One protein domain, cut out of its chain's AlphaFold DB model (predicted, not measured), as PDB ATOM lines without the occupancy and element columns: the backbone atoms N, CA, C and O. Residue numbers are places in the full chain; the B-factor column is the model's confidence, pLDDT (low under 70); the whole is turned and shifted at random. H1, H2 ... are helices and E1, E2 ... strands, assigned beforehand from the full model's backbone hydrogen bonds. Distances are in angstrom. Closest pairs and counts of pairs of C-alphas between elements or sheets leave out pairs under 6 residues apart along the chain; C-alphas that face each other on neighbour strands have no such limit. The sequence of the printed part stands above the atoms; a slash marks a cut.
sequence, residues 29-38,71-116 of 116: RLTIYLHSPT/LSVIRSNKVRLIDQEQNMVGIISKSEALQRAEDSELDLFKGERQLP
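What this domain is: This is residues 29 to 38 and 71 to 116 of the 116 residues of the protein "IF3_N domain-containing protein" of Cuscuta australis (UniProt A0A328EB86). A strongly twisted sheet of four strands has one helix, H1, over one face: two layers. The printed part has 56 residues, with E1, E2, E3, H1, E4 along the chain; the mixed sheet runs E3 E2 E1 E4. The class is mixed, helices and strands; the whole is compact, radius of gyration of the C-alphas 10.8 A, spanning 29 by 26 by 19 A.

Where its parts are: E1, residues 31 to 35, begins at C-alpha (38.735, -2.984, -45.665). E2 is residues 78 to 82, E3 88 to 93, H1 94 to 103, 14.2 A long. E4, residues 107 to 111, ends at C-alpha (37.384, 0.382, -49.023).

How they stand to each other: Within hydrogen-bond range are N 33 and O 109, 2.8 A, in antiparallel E1 and E4; N 32 and O 80, 2.9 A, in parallel E1 and E2; N 81 and O 90, 2.9 A, in hairpin E2 and E3; and every O i to N i+4 pair of H1. H1 is on the sheet; C-alphas 78 and 94 are its closest to E2, 6.3 A. E3, H1, E4 form a split strand-helix-strand unit, same-way strands with E2 and E1 between them, its crossover right-handed.

The domain as a whole: Residues 39 to 70 are not printed; C-alphas 38 and 71 are 21.7 A apart. 21 residues are under pLDDT 70.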
ATOM      1  N   ARG A  29      34.453  -4.759 -39.869       46.44
ATOM      2  CA  ARG A  29      35.687  -4.933 -40.661       46.44
ATOM      3  C   ARG A  29      35.783  -3.904 -41.775       46.44
ATOM      4  O   ARG A  29      35.192  -4.061 -42.836       46.44
ATOM      5  N   LEU A  30      36.536  -2.851 -41.480       58.62
ATOM      6  CA  LEU A  30      36.982  -1.865 -42.447       58.62
ATOM      7  C   LEU A  30      38.058  -2.501 -43.337       58.62
ATOM      8  O   LEU A  30      39.036  -3.059 -42.830       58.62
ATOM      9  N   THR A  31      37.820  -2.469 -44.643       60.19
ATOM     10  CA  THR A  31      38.735  -2.984 -45.665       60.19
ATOM     11  C   THR A  31      39.667  -1.859 -46.095       60.19
ATOM     12  O   THR A  31      39.198  -0.735 -46.254       60.19
ATOM     13  N   ILE A  32      40.956  -2.142 -46.272       71.25
ATOM     14  CA  ILE A  32      41.933  -1.205 -46.837       71.25
ATOM     15  C   ILE A  32      42.582  -1.862 -48.055       71.25
ATOM     16  O   ILE A  32      42.922  -3.042 -47.986       71.25
ATOM     17  N   TYR A  33      42.713  -1.116 -49.144       66.69
ATOM     18  CA  TYR A  33      43.337  -1.516 -50.401       66.69
ATOM     19  C   TYR A  33      44.698  -0.849 -50.552       66.69
ATOM     20  O   TYR A  33      44.841   0.301 -50.152       66.69
ATOM     21  N   LEU A  34      45.661  -1.542 -51.152       58.06
ATOM     22  CA  LEU A  34      46.908  -0.938 -51.613       58.06
ATOM     23  C   LEU A  34      46.763  -0.548 -53.092       58.06
ATOM     24  O   LEU A  34      46.262  -1.345 -53.890       58.06
ATOM     25  N   HIS A  35      47.179   0.657 -53.470       50.25
ATOM     26  CA  HIS A  35      47.189   1.100 -54.865       50.25
ATOM     27  C   HIS A  35      48.545   1.686 -55.252       50.25
ATOM     28  O   HIS A  35      49.202   2.348 -54.458       50.25
ATOM     29  N   SER A  36      48.951   1.434 -56.494       39.53
ATOM     30  CA  SER A  36      50.058   2.146 -57.129       39.53
ATOM     31  C   SER A  36      49.612   3.573 -57.471       39.53
ATOM     32  O   SER A  36      48.491   3.715 -57.979       39.53
ATOM     33  N   PRO A  37      50.458   4.600 -57.297       41.84
ATOM     34  CA  PRO A  37      50.086   5.977 -57.590       41.84
ATOM     35  C   PRO A  37      49.894   6.156 -59.101       41.84
ATOM     36  O   PRO A  37      50.847   6.253 -59.873       41.84
ATOM     37  N   THR A  38      48.644   6.200 -59.558       44.38
ATOM     38  CA  THR A  38      48.307   6.674 -60.901       44.38
ATOM     39  C   THR A  38      47.876   8.130 -60.790       44.38
ATOM     40  O   THR A  38      46.715   8.433 -60.530       44.38
ATOM     41  N   LEU A  71      43.359   7.758 -40.639       62.66
ATOM     42  CA  LEU A  71      43.220   6.543 -39.845       62.66
ATOM     43  C   LEU A  71      42.481   6.814 -38.525       62.66
ATOM     44  O   LEU A  71      42.041   5.854 -37.877       62.66
ATOM     45  N   SER A  72      42.312   8.081 -38.120       60.25
ATOM     46  CA  SER A  72      41.513   8.475 -36.956       60.25
ATOM     47  C   SER A  72      40.012   8.212 -37.163       60.25
ATOM     48  O   SER A  72      39.308   7.872 -36.207       60.25
ATOM     49  N   VAL A  73      39.535   8.211 -38.416       63.09
ATOM     50  CA  VAL A  73      38.143   7.893 -38.794       63.09
ATOM     51  C   VAL A  73      37.824   6.402 -38.606       63.09
ATOM     52  O   VAL A  73      36.672   6.005 -38.390       63.09
ATOM     53  N   ILE A  74      38.839   5.534 -38.648       66.00
ATOM     54  CA  ILE A  74      38.684   4.088 -38.469       66.00
ATOM     55  C   ILE A  74      38.546   3.787 -36.970       66.00
ATOM     56  O   ILE A  74      39.530   3.732 -36.244       66.00
ATOM     57  N   ARG A  75      37.340   3.514 -36.467       67.88
ATOM     58  CA  ARG A  75      37.155   3.160 -35.040       67.88
ATOM     59  C   ARG A  75      37.712   1.779 -34.659       67.88
ATOM     60  O   ARG A  75      37.898   1.493 -33.481       67.88
ATOM     61  N   SER A  76      37.976   0.920 -35.645       65.62
ATOM     62  CA  SER A  76      38.493  -0.436 -35.437       65.62
ATOM     63  C   SER A  76      40.025  -0.455 -35.376       65.62
ATOM     64  O   SER A  76      40.694  -0.047 -36.320       65.62
ATOM     65  N   ASN A  77      40.597  -1.015 -34.306       72.25
ATOM     66  CA  ASN A  77      42.055  -1.201 -34.181       72.25
ATOM     67  C   ASN A  77      42.615  -2.286 -35.115       72.25
ATOM     68  O   ASN A  77      43.824  -2.356 -35.323       72.25
ATOM     69  N   LYS A  78      41.738  -3.138 -35.659       76.25
ATOM     70  CA  LYS A  78      42.072  -4.184 -36.626       76.25
ATOM     71  C   LYS A  78      41.387  -3.901 -37.954       76.25
ATOM     72  O   LYS A  78      40.188  -3.620 -37.981       76.25
ATOM     73  N   VAL A  79      42.146  -4.024 -39.032       80.44
ATOM     74  CA  VAL A  79      41.711  -3.739 -40.399       80.44
ATOM     75  C   VAL A  79      41.975  -4.945 -41.282       80.44
ATOM     76  O   VAL A  79      42.867  -5.749 -41.016       80.44
ATOM     77  N   ARG A  80      41.148  -5.102 -42.311       82.31
ATOM     78  CA  ARG A  80      41.320  -6.145 -43.314       82.31
ATOM     79  C   ARG A  80      42.177  -5.577 -44.440       82.31
ATOM     80  O   ARG A  80      41.672  -4.739 -45.183       82.31
ATOM     81  N   LEU A  81      43.434  -6.003 -44.539       82.00
ATOM     82  CA  LEU A  81      44.348  -5.524 -45.574       82.00
ATOM     83  C   LEU A  81      44.188  -6.352 -46.849       82.00
ATOM     84  O   LEU A  81      44.217  -7.586 -46.806       82.00
ATOM     85  N   ILE A  82      44.010  -5.646 -47.958       82.94
ATOM     86  CA  ILE A  82      43.942  -6.168 -49.315       82.94
ATOM     87  C   ILE A  82      45.104  -5.565 -50.095       82.94
ATOM     88  O   ILE A  82      45.271  -4.347 -50.078       82.94
ATOM     89  N   ASP A  83      45.894  -6.396 -50.761       82.44
ATOM     90  CA  ASP A  83      46.981  -5.909 -51.610       82.44
ATOM     91  C   ASP A  83      46.473  -5.382 -52.967       82.44
ATOM     92  O   ASP A  83      45.271  -5.362 -53.257       82.44
ATOM     93  N   GLN A  84      47.406  -4.939 -53.807       72.50
ATOM     94  CA  GLN A  84      47.121  -4.420 -55.143       72.50
ATOM     95  C   GLN A  84      46.476  -5.466 -56.070       72.50
ATOM     96  O   GLN A  84      45.649  -5.123 -56.913       72.50
ATOM     97  N   GLU A  85      46.801  -6.749 -55.892       76.88
ATOM     98  CA  GLU A  85      46.233  -7.868 -56.657       76.88
ATOM     99  C   GLU A  85      44.829  -8.267 -56.170       76.88
ATOM    100  O   GLU A  85      44.244  -9.244 -56.639       76.88
ATOM    101  N   GLN A  86      44.266  -7.499 -55.235       76.25
ATOM    102  CA  GLN A  86      43.024  -7.795 -54.531       76.25
ATOM    103  C   GLN A  86      43.065  -9.076 -53.687       76.25
ATOM    104  O   GLN A  86      42.014  -9.618 -53.317       76.25
ATOM    105  N   ASN A  87      44.253  -9.549 -53.317       78.44
ATOM    106  CA  ASN A  87      44.396 -10.678 -52.419       78.44
ATOM    107  C   ASN A  87      44.262 -10.239 -50.958       78.44
ATOM    108  O   ASN A  87      44.697  -9.175 -50.516       78.44
ATOM    109  N   MET A  88      43.625 -11.111 -50.180       77.00
ATOM    110  CA  MET A  88      43.469 -10.969 -48.738       77.00
ATOM    111  C   MET A  88      44.808 -11.222 -48.036       77.00
ATOM    112  O   MET A  88      45.156 -12.374 -47.790       77.00
ATOM    113  N   VAL A  89      45.518 -10.158 -47.656       79.50
ATOM    114  CA  VAL A  89      46.782 -10.260 -46.902       79.50
ATOM    115  C   VAL A  89      46.519 -10.740 -45.474       79.50
ATOM    116  O   VAL A  89      47.258 -11.556 -44.929       79.50
ATOM    117  N   GLY A  90      45.435 -10.261 -44.859       82.12
ATOM    118  CA  GLY A  90      45.027 -10.698 -43.527       82.12
ATOM    119  C   GLY A  90      44.315  -9.621 -42.719       82.12
ATOM    120  O   GLY A  90      43.894  -8.588 -43.238       82.12
ATOM    121  N   ILE A  91      44.148  -9.893 -41.424       83.69
ATOM    122  CA  ILE A  91      43.609  -8.933 -40.460       83.69
ATOM    123  C   ILE A  91      44.751  -8.488 -39.568       83.69
ATOM    124  O   ILE A  91      45.201  -9.249 -38.713       83.69
ATOM    125  N   ILE A  92      45.172  -7.251 -39.759       83.19
ATOM    126  CA  ILE A  92      46.349  -6.681 -39.114       83.19
ATOM    127  C   ILE A  92      45.978  -5.400 -38.372       83.19
ATOM    128  O   ILE A  92      44.840  -4.915 -38.456       83.19
ATOM    129  N   SER A  93      46.912  -4.883 -37.581       82.25
ATOM    130  CA  SER A  93      46.728  -3.585 -36.928       82.25
ATOM    131  C   SER A  93      46.842  -2.438 -37.938       82.25
ATOM    132  O   SER A  93      47.398  -2.606 -39.019       82.25
ATOM    133  N   LYS A  94      46.322  -1.255 -37.592       81.25
ATOM    134  CA  LYS A  94      46.458  -0.062 -38.447       81.25
ATOM    135  C   LYS A  94      47.919   0.282 -38.741       81.25
ATOM    136  O   LYS A  94      48.258   0.540 -39.885       81.25
ATOM    137  N   SER A  95      48.759   0.269 -37.709       80.56
ATOM    138  CA  SER A  95      50.185   0.586 -37.818       80.56
ATOM    139  C   SER A  95      50.919  -0.430 -38.684       80.56
ATOM    140  O   SER A  95      51.756  -0.061 -39.491       80.56
ATOM    141  N   GLU A  96      50.558  -1.707 -38.566       83.31
ATOM    142  CA  GLU A  96      51.112  -2.759 -39.418       83.31
ATOM    143  C   GLU A  96      50.651  -2.610 -40.872       83.31
ATOM    144  O   GLU A  96      51.438  -2.825 -41.783       83.31
ATOM    145  N   ALA A  97      49.403  -2.200 -41.113       82.94
ATOM    146  CA  ALA A  97      48.934  -1.899 -42.465       82.94
ATOM    147  C   ALA A  97      49.696  -0.726 -43.088       82.94
ATOM    148  O   ALA A  97      50.061  -0.820 -44.255       82.94
ATOM    149  N   LEU A  98      49.956   0.327 -42.304       81.69
ATOM    150  CA  LEU A  98      50.765   1.478 -42.713       81.69
ATOM    151  C   LEU A  98      52.179   1.040 -43.093       81.69
ATOM    152  O   LEU A  98      52.606   1.283 -44.214       81.69
ATOM    153  N   GLN A  99      52.841   0.291 -42.210       83.00
ATOM    154  CA  GLN A  99      54.185  -0.216 -42.460       83.00
ATOM    155  C   GLN A  99      54.245  -1.079 -43.727       83.00
ATOM    156  O   GLN A  99      55.148  -0.924 -44.535       83.00
ATOM    157  N   ARG A 100      53.253  -1.950 -43.962       81.38
ATOM    158  CA  ARG A 100      53.200  -2.763 -45.190       81.38
ATOM    159  C   ARG A 100      53.022  -1.936 -46.460       81.38
ATOM    160  O   ARG A 100      53.456  -2.382 -47.520       81.38
ATOM    161  N   ALA A 101      52.354  -0.793 -46.361       81.00
ATOM    162  CA  ALA A 101      52.180   0.136 -47.467       81.00
ATOM    163  C   ALA A 101      53.490   0.871 -47.765       81.00
ATOM    164  O   ALA A 101      53.941   0.852 -48.905       81.00
ATOM    165  N   GLU A 102      54.140   1.403 -46.723       80.38
ATOM    166  CA  GLU A 102      55.456   2.052 -46.797       80.38
ATOM    167  C   GLU A 102      56.522   1.100 -47.358       80.38
ATOM    168  O   GLU A 102      57.211   1.445 -48.312       80.38
ATOM    169  N   ASP A 103      56.594  -0.132 -46.837       81.69
ATOM    170  CA  ASP A 103      57.524  -1.177 -47.291       81.69
ATOM    171  C   ASP A 103      57.322  -1.550 -48.771       81.69
ATOM    172  O   ASP A 103      58.242  -2.052 -49.418       81.69
ATOM    173  N   SER A 104      56.107  -1.357 -49.295       75.31
ATOM    174  CA  SER A 104      55.747  -1.694 -50.676       75.31
ATOM    175  C   SER A 104      55.700  -0.475 -51.602       75.31
ATOM    176  O   SER A 104      55.406  -0.655 -52.779       75.31
ATOM    177  N   GLU A 105      55.957   0.736 -51.091       77.38
ATOM    178  CA  GLU A 105      55.738   2.009 -51.800       77.38
ATOM    179  C   GLU A 105      54.318   2.117 -52.403       77.38
ATOM    180  O   GLU A 105      54.118   2.596 -53.521       77.38
ATOM    181  N   LEU A 106      53.315   1.616 -51.673       75.12
ATOM    182  CA  LEU A 106      51.912   1.607 -52.090       75.12
ATOM    183  C   LEU A 106      51.065   2.485 -51.173       75.12
ATOM    184  O   LEU A 106      51.257   2.513 -49.958       75.12
ATOM    185  N   ASP A 107      50.056   3.122 -51.754       74.19
ATOM    186  CA  ASP A 107      49.124   3.968 -51.022       74.19
ATOM    187  C   ASP A 107      47.998   3.135 -50.415       74.19
ATOM    188  O   ASP A 107      47.448   2.232 -51.054       74.19
ATOM    189  N   LEU A 108      47.610   3.452 -49.181       73.94
ATOM    190  CA  LEU A 108      46.461   2.830 -48.530       73.94
ATOM    191  C   LEU A 108      45.176   3.563 -48.904       73.94
ATOM    192  O   LEU A 108      45.089   4.772 -48.748       73.94
ATOM    193  N   PHE A 109      44.129   2.822 -49.268       71.50
ATOM    194  CA  PHE A 109      42.783   3.352 -49.504       71.50
ATOM    195  C   PHE A 109      41.717   2.631 -48.684       71.50
ATOM    196  O   PHE A 109      41.637   1.404 -48.676       71.50
ATOM    197  N   LYS A 110      40.851   3.375 -47.987       73.25
ATOM    198  CA  LYS A 110      39.726   2.796 -47.251       73.25
ATOM    199  C   LYS A 110      38.693   2.307 -48.262       73.25
ATOM    200  O   LYS A 110      38.092   3.088 -48.987       73.25
ATOM    201  N   GLY A 111      38.444   1.006 -48.256       66.31
ATOM    202  CA  GLY A 111      37.384   0.382 -49.023       66.31
ATOM    203  C   GLY A 111      36.012   0.802 -48.517       66.31
ATOM    204  O   GLY A 111      35.526   0.265 -47.517       66.31
ATOM    205  N   GLU A 112      35.368   1.731 -49.215       56.28
ATOM    206  CA  GLU A 112      33.947   1.992 -49.033       56.28
ATOM    207  C   GLU A 112      33.154   0.908 -49.760       56.28
ATOM    208  O   GLU A 112      33.268   0.715 -50.970       56.28
ATOM    209  N   ARG A 113      32.360   0.132 -49.013       51.78
ATOM    210  CA  ARG A 113      31.393  -0.763 -49.649       51.78
ATOM    211  C   ARG A 113      30.298   0.111 -50.246       51.78
ATOM    212  O   ARG A 113      29.412   0.534 -49.508       51.78
ATOM    213  N   GLN A 114      30.350   0.341 -51.557       40.44
ATOM    214  CA  GLN A 114      29.189   0.787 -52.322       40.44
ATOM    215  C   GLN A 114      28.100  -0.279 -52.120       40.44
ATOM    216  O   GLN A 114      28.218  -1.408 -52.600       40.44
ATOM    217  N   LEU A 115      27.105   0.022 -51.286       42.41
ATOM    218  CA  LEU A 115      25.886  -0.777 -51.226       42.41
ATOM    219  C   LEU A 115      25.104  -0.488 -52.521       42.41
ATOM    220  O   LEU A 115      25.076   0.677 -52.922       42.41
ATOM    221  N   PRO A 116      24.555  -1.517 -53.193       52.44
ATOM    222  CA  PRO A 116      23.743  -1.331 -54.393       52.44
ATOM    223  C   PRO A 116      22.470  -0.528 -54.109       52.44
ATOM    224  O   PRO A 116      21.962  -0.611 -52.964       52.44
TER     225      PRO A 116